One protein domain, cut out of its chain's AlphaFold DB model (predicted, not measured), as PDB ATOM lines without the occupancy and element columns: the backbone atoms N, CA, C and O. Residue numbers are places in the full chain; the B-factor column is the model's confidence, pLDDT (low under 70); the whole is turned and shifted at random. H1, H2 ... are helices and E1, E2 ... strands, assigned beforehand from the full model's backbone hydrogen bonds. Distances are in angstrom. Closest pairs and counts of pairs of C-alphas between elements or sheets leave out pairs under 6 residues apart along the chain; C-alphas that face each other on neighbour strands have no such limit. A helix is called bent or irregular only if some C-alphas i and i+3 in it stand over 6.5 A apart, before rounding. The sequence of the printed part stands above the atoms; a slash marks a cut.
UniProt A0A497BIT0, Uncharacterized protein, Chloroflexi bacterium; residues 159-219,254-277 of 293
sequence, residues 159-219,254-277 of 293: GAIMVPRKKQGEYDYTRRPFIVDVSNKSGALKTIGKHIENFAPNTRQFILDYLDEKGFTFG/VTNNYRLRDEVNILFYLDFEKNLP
ATOM      1  N   GLY A 159      33.317  51.108 107.507       95.00
ATOM      2  CA  GLY A 159      32.164  52.003 107.575       95.00
ATOM      3  C   GLY A 159      31.553  52.157 108.962       95.00
ATOM      4  O   GLY A 159      30.469  52.735 109.064       95.00
ATOM      5  N   ALA A 160      32.239  51.688 110.004       97.06
ATOM      6  CA  ALA A 160      31.734  51.684 111.365       97.06
ATOM      7  C   ALA A 160      32.541  52.568 112.321       97.06
ATOM      8  O   ALA A 160      33.721  52.856 112.105       97.06
ATOM      9  N   ILE A 161      31.890  52.948 113.417       98.12
ATOM     10  CA  ILE A 161      32.507  53.588 114.579       98.12
ATOM     11  C   ILE A 161      32.362  52.713 115.830       98.12
ATOM     12  O   ILE A 161      31.435  51.907 115.942       98.12
ATOM     13  N   MET A 162      33.281  52.888 116.775       98.06
ATOM     14  CA  MET A 162      33.275  52.262 118.092       98.06
ATOM     15  C   MET A 162      32.706  53.235 119.123       98.06
ATOM     16  O   MET A 162      33.256  54.313 119.340       98.06
ATOM     17  N   VAL A 163      31.622  52.833 119.786       97.56
ATOM     18  CA  VAL A 163      30.955  53.643 120.818       97.56
ATOM     19  C   VAL A 163      30.942  52.865 122.138       97.56
ATOM     20  O   VAL A 163      30.513  51.704 122.143       97.56
ATOM     21  N   PRO A 164      31.402  53.436 123.266       97.19
ATOM     22  CA  PRO A 164      31.371  52.754 124.559       97.19
ATOM     23  C   PRO A 164      29.934  52.432 124.997       97.19
ATOM     24  O   PRO A 164      28.954  52.978 124.490       97.19
ATOM     25  N   ARG A 165      29.777  51.521 125.962       94.62
ATOM     26  CA  ARG A 165      28.483  51.340 126.644       94.62
ATOM     27  C   ARG A 165      28.285  52.470 127.660       94.62
ATOM     28  O   ARG A 165      29.250  53.120 128.047       94.62
ATOM     29  N   LYS A 166      27.053  52.664 128.137       93.00
ATOM     30  CA  LYS A 166      26.769  53.465 129.338       93.00
ATOM     31  C   LYS A 166      26.323  52.566 130.489       93.00
ATOM     32  O   LYS A 166      25.581  51.601 130.281       93.00
ATOM     33  N   LYS A 167      26.752  52.892 131.706       89.50
ATOM     34  CA  LYS A 167      26.296  52.282 132.955       89.50
ATOM     35  C   LYS A 167      26.104  53.390 133.986       89.50
ATOM     36  O   LYS A 167      27.054  54.079 134.321       89.50
ATOM     37  N   GLN A 168      24.875  53.543 134.489       88.94
ATOM     38  CA  GLN A 168      24.524  54.586 135.469       88.94
ATOM     39  C   GLN A 168      24.901  56.011 135.008       88.94
ATOM     40  O   GLN A 168      25.374  56.813 135.799       88.94
ATOM     41  N   GLY A 169      24.700  56.320 133.722       88.31
ATOM     42  CA  GLY A 169      24.998  57.636 133.135       88.31
ATOM     43  C   GLY A 169      26.426  57.792 132.604       88.31
ATOM     44  O   GLY A 169      26.627  58.534 131.650       88.31
ATOM     45  N   GLU A 170      27.376  57.014 133.119       92.75
ATOM     46  CA  GLU A 170      28.794  57.096 132.758       92.75
ATOM     47  C   GLU A 170      29.186  56.120 131.645       92.75
ATOM     48  O   GLU A 170      28.577  55.056 131.483       92.75
ATOM     49  N   TYR A 171      30.234  56.456 130.890       95.75
ATOM     50  CA  TYR A 171      30.804  55.563 129.882       95.75
ATOM     51  C   TYR A 171      31.511  54.361 130.522       95.75
ATOM     52  O   TYR A 171      32.408  54.504 131.348       95.75
ATOM     53  N   ASP A 172      31.144  53.159 130.088       95.31
ATOM     54  CA  ASP A 172      31.734  51.893 130.514       95.31
ATOM     55  C   ASP A 172      32.579  51.302 129.378       95.31
ATOM     56  O   ASP A 172      32.073  50.624 128.477       95.31
ATOM     57  N   TYR A 173      33.887  51.559 129.445       95.81
ATOM     58  CA  TYR A 173      34.877  51.027 128.506       95.81
ATOM     59  C   TYR A 173      35.322  49.598 128.846       95.81
ATOM     60  O   TYR A 173      36.057  48.983 128.076       95.81
ATOM     61  N   THR A 174      34.878  49.041 129.978       92.25
ATOM     62  CA  THR A 174      35.184  47.654 130.370       92.25
ATOM     63  C   THR A 174      34.247  46.643 129.714       92.25
ATOM     64  O   THR A 174      34.484  45.436 129.771       92.25
ATOM     65  N   ARG A 175      33.203  47.124 129.031       93.88
ATOM     66  CA  ARG A 175      32.295  46.326 128.208       93.88
ATOM     67  C   ARG A 175      32.587  46.503 126.727       93.88
ATOM     68  O   ARG A 175      32.973  47.584 126.291       93.88
ATOM     69  N   ARG A 176      32.318  45.449 125.950       94.50
ATOM     70  CA  ARG A 176      32.453  45.489 124.488       94.50
ATOM     71  C   ARG A 176      31.705  46.701 123.911       94.50
ATOM     72  O   ARG A 176      30.529  46.886 124.254       94.50
ATOM     73  N   PRO A 177      32.340  47.490 123.026       95.81
ATOM     74  CA  PRO A 177      31.708  48.660 122.429       95.81
ATOM     75  C   PRO A 177      30.558  48.278 121.490       95.81
ATOM     76  O   PRO A 177      30.340  47.114 121.143       95.81
ATOM     77  N   PHE A 178      29.770  49.271 121.080       94.50
ATOM     78  CA  PHE A 178      28.910  49.144 119.913       94.50
ATOM     79  C   PHE A 178      29.831  49.325 118.724       94.50
ATOM     80  O   PHE A 178      30.607  50.277 118.689       94.50
ATOM     81  N   ILE A 179      29.733  48.408 117.775       95.38
ATOM     82  CA  ILE A 179      30.257  48.624 116.436       95.38
ATOM     83  C   ILE A 179      29.056  49.083 115.625       95.38
ATOM     84  O   ILE A 179      28.144  48.292 115.385       95.38
ATOM     85  N   VAL A 180      29.010  50.377 115.328       95.88
ATOM     86  CA  VAL A 180      27.868  51.023 114.675       95.88
ATOM     87  C   VAL A 180      28.265  51.344 113.249       95.88
ATOM     88  O   VAL A 180      29.137  52.186 113.042       95.88
ATOM     89  N   ASP A 181      27.625  50.706 112.272       96.25
ATOM     90  CA  ASP A 181      27.763  51.121 110.880       96.25
ATOM     91  C   ASP A 181      27.104  52.492 110.704       96.25
ATOM     92  O   ASP A 181      25.926  52.680 111.017       96.25
ATOM     93  N   VAL A 182      27.877  53.453 110.211       95.19
ATOM     94  CA  VAL A 182      27.420  54.829 109.962       95.19
ATOM     95  C   VAL A 182      27.585  55.234 108.504       95.19
ATOM     96  O   VAL A 182      27.070  56.264 108.102       95.19
ATOM     97  N   SER A 183      28.319  54.446 107.714       92.56
ATOM     98  CA  SER A 183      28.601  54.753 106.316       92.56
ATOM     99  C   SER A 183      27.369  54.618 105.425       92.56
ATOM    100  O   SER A 183      26.781  53.539 105.347       92.56
ATOM    101  N   ASN A 184      27.105  55.638 104.603       83.69
ATOM    102  CA  ASN A 184      26.091  55.600 103.535       83.69
ATOM    103  C   ASN A 184      26.281  54.449 102.527       83.69
ATOM    104  O   ASN A 184      25.360  54.090 101.798       83.69
ATOM    105  N   LYS A 185      27.486  53.866 102.459       82.44
ATOM    106  CA  LYS A 185      27.812  52.716 101.597       82.44
ATOM    107  C   LYS A 185      27.616  51.365 102.292       82.44
ATOM    108  O   LYS A 185      27.915  50.330 101.698       82.44
ATOM    109  N   SER A 186      27.173  51.348 103.548       80.81
ATOM    110  CA  SER A 186      27.049  50.111 104.312       80.81
ATOM    111  C   SER A 186      25.889  49.249 103.810       80.81
ATOM    112  O   SER A 186      24.732  49.667 103.781       80.81
ATOM    113  N   GLY A 187      26.182  47.984 103.496       74.56
ATOM    114  CA  GLY A 187      25.152  46.975 103.229       74.56
ATOM    115  C   GLY A 187      24.301  46.633 104.460       74.56
ATOM    116  O   GLY A 187      23.245  46.012 104.324       74.56
ATOM    117  N   ALA A 188      24.721  47.057 105.659       76.50
ATOM    118  CA  ALA A 188      24.020  46.804 106.913       76.50
ATOM    119  C   ALA A 188      22.782  47.687 107.127       76.50
ATOM    120  O   ALA A 188      22.049  47.466 108.092       76.50
ATOM    121  N   LEU A 189      22.487  48.621 106.210       73.12
ATOM    122  CA  LEU A 189      21.244  49.406 106.194       73.12
ATOM    123  C   LEU A 189      19.980  48.542 106.293       73.12
ATOM    124  O   LEU A 189      18.949  49.012 106.753       73.12
ATOM    125  N   LYS A 190      20.043  47.267 105.898       72.50
ATOM    126  CA  LYS A 190      18.909  46.332 105.964       72.50
ATOM    127  C   LYS A 190      18.896  45.453 107.220       72.50
ATOM    128  O   LYS A 190      18.027  44.599 107.352       72.50
ATOM    129  N   THR A 191      19.868  45.596 108.123       76.12
ATOM    130  CA  THR A 191      19.976  44.778 109.339       76.12
ATOM    131  C   THR A 191      19.696  45.615 110.586       76.12
ATOM    132  O   THR A 191      20.366  46.619 110.844       76.12
ATOM    133  N   ILE A 192      18.712  45.178 111.375       76.31
ATOM    134  CA  ILE A 192      18.306  45.833 112.625       76.31
ATOM    135  C   ILE A 192      19.482  45.867 113.609       76.31
ATOM    136  O   ILE A 192      20.173  44.863 113.787       76.31
ATOM    137  N   GLY A 193      19.714  47.026 114.233       77.81
ATOM    138  CA  GLY A 193      20.748  47.203 115.259       77.81
ATOM    139  C   GLY A 193      22.198  47.098 114.770       77.81
ATOM    140  O   GLY A 193      23.091  46.902 115.593       77.81
ATOM    141  N   LYS A 194      22.445  47.196 113.456       84.19
ATOM    142  CA  LYS A 194      23.805  47.267 112.887       84.19
ATOM    143  C   LYS A 194      24.141  48.641 112.323       84.19
ATOM    144  O   LYS A 194      25.194  49.182 112.642       84.19
ATOM    145  N   HIS A 195      23.232  49.208 111.533       91.94
ATOM    146  CA  HIS A 195      23.361  50.570 111.017       91.94
ATOM    147  C   HIS A 195      22.681  51.576 111.943       91.94
ATOM    148  O   HIS A 195      21.618  51.262 112.477       91.94
ATOM    149  N   ILE A 196      23.251  52.775 112.094       91.75
ATOM    150  CA  ILE A 196      22.747  53.840 112.981       91.75
ATOM    151  C   ILE A 196      21.255  54.153 112.776       91.75
ATOM    152  O   ILE A 196      20.520  54.314 113.747       91.75
ATOM    153  N   GLU A 197      20.789  54.137 111.526       87.94
ATOM    154  CA  GLU A 197      19.376  54.339 111.148       87.94
ATOM    155  C   GLU A 197      18.419  53.260 111.686       87.94
ATOM    156  O   GLU A 197      17.223  53.497 111.810       87.94
ATOM    157  N   ASN A 198      18.937  52.085 112.047       88.44
ATOM    158  CA  ASN A 198      18.144  50.946 112.511       88.44
ATOM    159  C   ASN A 198      18.257  50.703 114.022       88.44
ATOM    160  O   ASN A 198      17.854  49.641 114.510       88.44
ATOM    161  N   PHE A 199      18.863  51.629 114.765       88.69
ATOM    162  CA  PHE A 199      18.850  51.599 116.224       88.69
ATOM    163  C   PHE A 199      17.562  52.230 116.759       88.69
ATOM    164  O   PHE A 199      17.003  53.148 116.164       88.69
ATOM    165  N   ALA A 200      17.108  51.764 117.926       91.06
ATOM    166  CA  ALA A 200      16.002  52.405 118.632       91.06
ATOM    167  C   ALA A 200      16.320  53.895 118.895       91.06
ATOM    168  O   ALA A 200      17.483  54.199 119.184       91.06
ATOM    169  N   PRO A 201      15.326  54.809 118.875       93.31
ATOM    170  CA  PRO A 201      15.559  56.257 118.928       93.31
ATOM    171  C   PRO A 201      16.497  56.707 120.054       93.31
ATOM    172  O   PRO A 201      17.458  57.423 119.802       93.31
ATOM    173  N   ASN A 202      16.305  56.192 121.270       92.38
ATOM    174  CA  ASN A 202      17.159  56.527 122.415       92.38
ATOM    175  C   ASN A 202      18.609  56.053 122.240       92.38
ATOM    176  O   ASN A 202      19.536  56.709 122.700       92.38
ATOM    177  N   THR A 203      18.821  54.905 121.587       92.38
ATOM    178  CA  THR A 203      20.179  54.395 121.328       92.38
ATOM    179  C   THR A 203      20.845  55.175 120.202       92.38
ATOM    180  O   THR A 203      22.031  55.471 120.293       92.38
ATOM    181  N   ARG A 204      20.081  55.541 119.166       94.56
ATOM    182  CA  ARG A 204      20.559  56.414 118.092       94.56
ATOM    183  C   ARG A 204      20.973  57.777 118.644       94.56
ATOM    184  O   ARG A 204      22.089  58.197 118.372       94.56
ATOM    185  N   GLN A 205      20.130  58.406 119.465       95.50
ATOM    186  CA  GLN A 205      20.453  59.686 120.099       95.50
ATOM    187  C   GLN A 205      21.714  59.572 120.956       95.50
ATOM    188  O   GLN A 205      22.632  60.352 120.778       95.50
ATOM    189  N   PHE A 206      21.825  58.522 121.775       95.50
ATOM    190  CA  PHE A 206      23.036  58.255 122.552       95.50
ATOM    191  C   PHE A 206      24.317  58.185 121.694       95.50
ATOM    192  O   PHE A 206      25.365  58.680 122.107       95.50
ATOM    193  N   ILE A 207      24.255  57.550 120.519       96.00
ATOM    194  CA  ILE A 207      25.396  57.456 119.596       96.00
ATOM    195  C   ILE A 207      25.744  58.832 119.011       96.00
ATOM    196  O   ILE A 207      26.927  59.141 118.881       96.00
ATOM    197  N   LEU A 208      24.739  59.641 118.667       96.81
ATOM    198  CA  LEU A 208      24.929  61.002 118.160       96.81
ATOM    199  C   LEU A 208      25.513  61.921 119.240       96.81
ATOM    200  O   LEU A 208      26.522  62.566 118.986       96.81
ATOM    201  N   ASP A 209      24.985  61.868 120.465       96.62
ATOM    202  CA  ASP A 209      25.508  62.626 121.608       96.62
ATOM    203  C   ASP A 209      26.990  62.296 121.853       96.62
ATOM    204  O   ASP A 209      27.800  63.184 122.095       96.62
ATOM    205  N   TYR A 210      27.379  61.017 121.741       97.62
ATOM    206  CA  TYR A 210      28.783  60.616 121.856       97.62
ATOM    207  C   TYR A 210      29.662  61.240 120.762       97.62
ATOM    208  O   TYR A 210      30.785  61.649 121.049       97.62
ATOM    209  N   LEU A 211      29.185  61.310 119.515       97.81
ATOM    210  CA  LEU A 211      29.922  61.961 118.429       97.81
ATOM    211  C   LEU A 211      30.074  63.463 118.686       97.81
ATOM    212  O   LEU A 211      31.194  63.972 118.600       97.81
ATOM    213  N   ASP A 212      28.995  64.131 119.087       97.44
ATOM    214  CA  ASP A 212      28.987  65.559 119.404       97.44
ATOM    215  C   ASP A 212      29.932  65.875 120.576       97.44
ATOM    216  O   ASP A 212      30.762  66.780 120.485       97.44
ATOM    217  N   GLU A 213      29.901  65.072 121.646       96.81
ATOM    218  CA  GLU A 213      30.824  65.179 122.786       96.81
ATOM    219  C   GLU A 213      32.296  64.988 122.381       96.81
ATOM    220  O   GLU A 213      33.198  65.569 122.993       96.81
ATOM    221  N   LYS A 214      32.564  64.170 121.355       96.81
ATOM    222  CA  LYS A 214      33.908  63.988 120.779       96.81
ATOM    223  C   LYS A 214      34.265  65.052 119.741       96.81
ATOM    224  O   LYS A 214      35.417  65.081 119.312       96.81
ATOM    225  N   GLY A 215      33.327  65.924 119.373       97.69
ATOM    226  CA  GLY A 215      33.516  66.988 118.391       97.69
ATOM    227  C   GLY A 215      33.444  66.517 116.938       97.69
ATOM    228  O   GLY A 215      34.098  67.111 116.085       97.69
ATOM    229  N   PHE A 216      32.691  65.451 116.648       98.06
ATOM    230  CA  PHE A 216      32.523  64.920 115.295       98.06
ATOM    231  C   PHE A 216      31.104  65.122 114.786       98.06
ATOM    232  O   PHE A 216      30.143  64.651 115.381       98.06
ATOM    233  N   THR A 217      30.993  65.712 113.602       97.12
ATOM    234  CA  THR A 217      29.733  65.801 112.867       97.12
ATOM    235  C   THR A 217      29.340  64.435 112.298       97.12
ATOM    236  O   THR A 217      30.178  63.706 111.748       97.12
ATOM    237  N   PHE A 218      28.051  64.083 112.372       96.31
ATOM    238  CA  PHE A 218      27.538  62.860 111.747       96.31
ATOM    239  C   PHE A 218      27.702  62.880 110.216       96.31
ATOM    240  O   PHE A 218      28.183  61.913 109.620       96.31
ATOM    241  N   GLY A 219      27.398  64.022 109.601       95.31
ATOM    242  CA  GLY A 219      27.505  64.279 108.167       95.31
ATOM    243  C   GLY A 219      26.246  63.891 107.396       95.31
ATOM    244  O   GLY A 219      25.360  63.196 107.898       95.31
ATOM    245  N   VAL A 254      31.256  61.661 109.848       96.94
ATOM    246  CA  VAL A 254      31.596  60.235 109.991       96.94
ATOM    247  C   VAL A 254      30.819  59.318 109.045       96.94
ATOM    248  O   VAL A 254      31.295  58.218 108.767       96.94
ATOM    249  N   THR A 255      29.674  59.733 108.492       95.50
ATOM    250  CA  THR A 255      28.953  58.943 107.481       95.50
ATOM    251  C   THR A 255      29.710  58.866 106.154       95.50
ATOM    252  O   THR A 255      29.862  57.796 105.552       95.50
ATOM    253  N   ASN A 256      30.295  59.977 105.707       94.31
ATOM    254  CA  ASN A 256      30.889  60.079 104.381       94.31
ATOM    255  C   ASN A 256      32.423  60.137 104.402       94.31
ATOM    256  O   ASN A 256      33.023  59.807 103.383       94.31
ATOM    257  N   ASN A 257      33.089  60.385 105.527       94.88
ATOM    258  CA  ASN A 257      34.550  60.395 105.608       94.88
ATOM    259  C   ASN A 257      35.088  59.268 106.512       94.88
ATOM    260  O   ASN A 257      34.869  59.245 107.721       94.88
ATOM    261  N   TYR A 258      35.834  58.319 105.927       94.38
ATOM    262  CA  TYR A 258      36.416  57.203 106.687       94.38
ATOM    263  C   TYR A 258      37.539  57.629 107.632       94.38
ATOM    264  O   TYR A 258      37.728  56.974 108.650       94.38
ATOM    265  N   ARG A 259      38.255  58.721 107.335       96.44
ATOM    266  CA  ARG A 259      39.323  59.224 108.207       96.44
ATOM    267  C   ARG A 259      38.747  59.730 109.525       96.44
ATOM    268  O   ARG A 259      39.290  59.413 110.572       96.44
ATOM    269  N   LEU A 260      37.591  60.397 109.476       97.75
ATOM    270  CA  LEU A 260      36.873  60.806 110.685       97.75
ATOM    271  C   LEU A 260      36.426  59.595 111.513       97.75
ATOM    272  O   LEU A 260      36.516  59.622 112.733       97.75
ATOM    273  N   ARG A 261      36.014  58.492 110.872       98.00
ATOM    274  CA  ARG A 261      35.713  57.243 111.597       98.00
ATOM    275  C   ARG A 261      36.950  56.638 112.253       98.00
ATOM    276  O   ARG A 261      36.867  56.209 113.401       98.00
ATOM    277  N   ASP A 262      38.080  56.612 111.546       97.88
ATOM    278  CA  ASP A 262      39.358  56.170 112.107       97.88
ATOM    279  C   ASP A 262      39.714  57.025 113.345       97.88
ATOM    280  O   ASP A 262      40.055  56.481 114.395       97.88
ATOM    281  N   GLU A 263      39.539  58.349 113.270       98.00
ATOM    282  CA  GLU A 263      39.760  59.278 114.387       98.00
ATOM    283  C   GLU A 263      38.833  59.018 115.589       98.00
ATOM    284  O   GLU A 263      39.311  58.910 116.723       98.00
ATOM    285  N   VAL A 264      37.529  58.821 115.368       98.25
ATOM    286  CA  VAL A 264      36.593  58.432 116.443       98.25
ATOM    287  C   VAL A 264      37.027  57.121 117.102       98.25
ATOM    288  O   VAL A 264      37.018  56.996 118.330       98.25
ATOM    289  N   ASN A 265      37.449  56.142 116.301       98.38
ATOM    290  CA  ASN A 265      37.834  54.826 116.801       98.38
ATOM    291  C   ASN A 265      39.136  54.865 117.606       98.38
ATOM    292  O   ASN A 265      39.229  54.185 118.629       98.38
ATOM    293  N   ILE A 266      40.142  55.650 117.201       97.31
ATOM    294  CA  ILE A 266      41.359  55.785 118.014       97.31
ATOM    295  C   ILE A 266      41.077  56.541 119.315       97.31
ATOM    296  O   ILE A 266      41.611  56.158 120.354       97.31
ATOM    297  N   LEU A 267      40.190  57.544 119.306       97.50
ATOM    298  CA  LEU A 267      39.761  58.218 120.536       97.50
ATOM    299  C   LEU A 267      39.077  57.250 121.507       97.50
ATOM    300  O   LEU A 267      39.371  57.297 122.701       97.50
ATOM    301  N   PHE A 268      38.256  56.321 121.004       97.81
ATOM    302  CA  PHE A 268      37.704  55.242 121.826       97.81
ATOM    303  C   PHE A 268      38.811  54.434 122.520       97.81
ATOM    304  O   PHE A 268      38.730  54.217 123.727       97.81
ATOM    305  N   TYR A 269      39.858  54.016 121.801       96.69
ATOM    306  CA  TYR A 269      40.970  53.261 122.398       96.69
ATOM    307  C   TYR A 269      41.792  54.088 123.395       96.69
ATOM    308  O   TYR A 269      42.202  53.563 124.427       96.69
ATOM    309  N   LEU A 270      42.003  55.379 123.127       95.62
ATOM    310  CA  LEU A 270      42.695  56.277 124.055       95.62
ATOM    311  C   LEU A 270      41.909  56.465 125.355       95.62
ATOM    312  O   LEU A 270      42.501  56.559 126.428       95.62
ATOM    313  N   ASP A 271      40.583  56.530 125.284       96.62
ATOM    314  CA  ASP A 271      39.751  56.607 126.481       96.62
ATOM    315  C   ASP A 271      39.606  55.249 127.162       96.62
ATOM    316  O   ASP A 271      39.612  55.187 128.389       96.62
ATOM    317  N   PHE A 272      39.581  54.158 126.399       96.06
ATOM    318  CA  PHE A 272      39.658  52.807 126.937       96.06
ATOM    319  C   PHE A 272      40.919  52.617 127.788       96.06
ATOM    320  O   PHE A 272      40.804  52.240 128.951       96.06
ATOM    321  N   GLU A 273      42.097  52.967 127.265       94.62
ATOM    322  CA  GLU A 273      43.367  52.900 127.999       94.62
ATOM    323  C   GLU A 273      43.326  53.725 129.296       94.62
ATOM    324  O   GLU A 273      43.711  53.230 130.356       94.62
ATOM    325  N   LYS A 274      42.807  54.961 129.249       94.56
ATOM    326  CA  LYS A 274      42.689  55.832 130.436       94.56
ATOM    327  C   LYS A 274      41.768  55.265 131.517       94.56
ATOM    328  O   LYS A 274      41.965  55.584 132.689       94.56
ATOM    329  N   ASN A 275      40.753  54.497 131.123       94.31
ATOM    330  CA  ASN A 275      39.740  53.939 132.021       94.31
ATOM    331  C   ASN A 275      40.071  52.516 132.501       94.31
ATOM    332  O   ASN A 275      39.365  51.982 133.358       94.31
ATOM    333  N   LEU A 276      41.135  51.896 131.986       93.06
ATOM    334  CA  LEU A 276      41.651  50.640 132.521       93.06
ATOM    335  C   LEU A 276      42.464  50.865 133.807       93.06
ATOM    336  O   LEU A 276      43.032  51.942 134.018       93.06
ATOM    337  N   PRO A 277      42.576  49.844 134.681       94.31
ATOM    338  CA  PRO A 277      43.499  49.900 135.804       94.31
ATOM    339  C   PRO A 277      44.926  50.171 135.318       94.31
ATOM    340  O   PRO A 277      45.417  49.519 134.395       94.31
TER     341      PRO A 277
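Overview. This is residues 159 to 219 and 254 to 277 of the 293 residues of an uncharacterized protein of Chloroflexi bacterium (UniProt A0A497BIT0). A narrow ribbon of two strands, E1 beside E4, runs through the middle; the long helix H3 lies along its E1 edge and H2 crosses over one face. The hairpin E2 and E3 prolongs the ribbon at one end, and the short helix H1 sits past the other. The printed part has 85 residues, in the order E1 E2 E3 E4 H1 H2 H3; the two sheets, E1 - E4 and E2 - E3, are antiparallel and the class is mixed. It is compact, with a radius of gyration of the C-alphas of 12.4 A and spans of 38 by 26 by 19 A.

Arrangement. E1, residues 160 to 163, and E4, residues 178 to 181, are antiparallel at 153 degrees; N 161 and O 180 are 2.9 A apart, within hydrogen-bond range. H3, residues 258 to 275, comes closest to E1 at the C-alphas of Met 162 and Asn 265, 5.4 A. H2, residues 201 to 214, comes closest to E1 at those of Val 163 and Ile 207, 6.9 A. H2 and H3 are close but not clearly touching, with closest C-alphas Lys 214 and Val 264 at 7.5 A, and about perpendicular at 85 degrees. E1 runs on into E2, residues 165 to 167, at 17 degrees. E2 and E3, residues 170 to 172, form a hairpin, with N 167 and O 170 2.8 A apart, within hydrogen-bond range. The closest C-alphas of E4 and H1, residues 187 to 190, are those of Asp 181 and Ala 188, 7.0 A. In H2 and H3 every O i to N i+4 pair is within hydrogen-bond range; H1 is too short for one.

Along the chain. E1 begins at C-alpha 160 (31.734, 51.684, 111.365) and spans 9.7 A; E4 spans 9.3 A. H2 spans 20.0 A. H3 spans 25.8 A, ending at C-alpha 275 (39.740, 53.939, 132.021). H1 is only just irregular, with C-alphas 187 and 190 6.8 A apart.

Size, cuts and confidence. Residues 220 to 253 are not printed; C-alphas 219 and 254 are 6.0 A apart. No printed residue is under 70 in pLDDT.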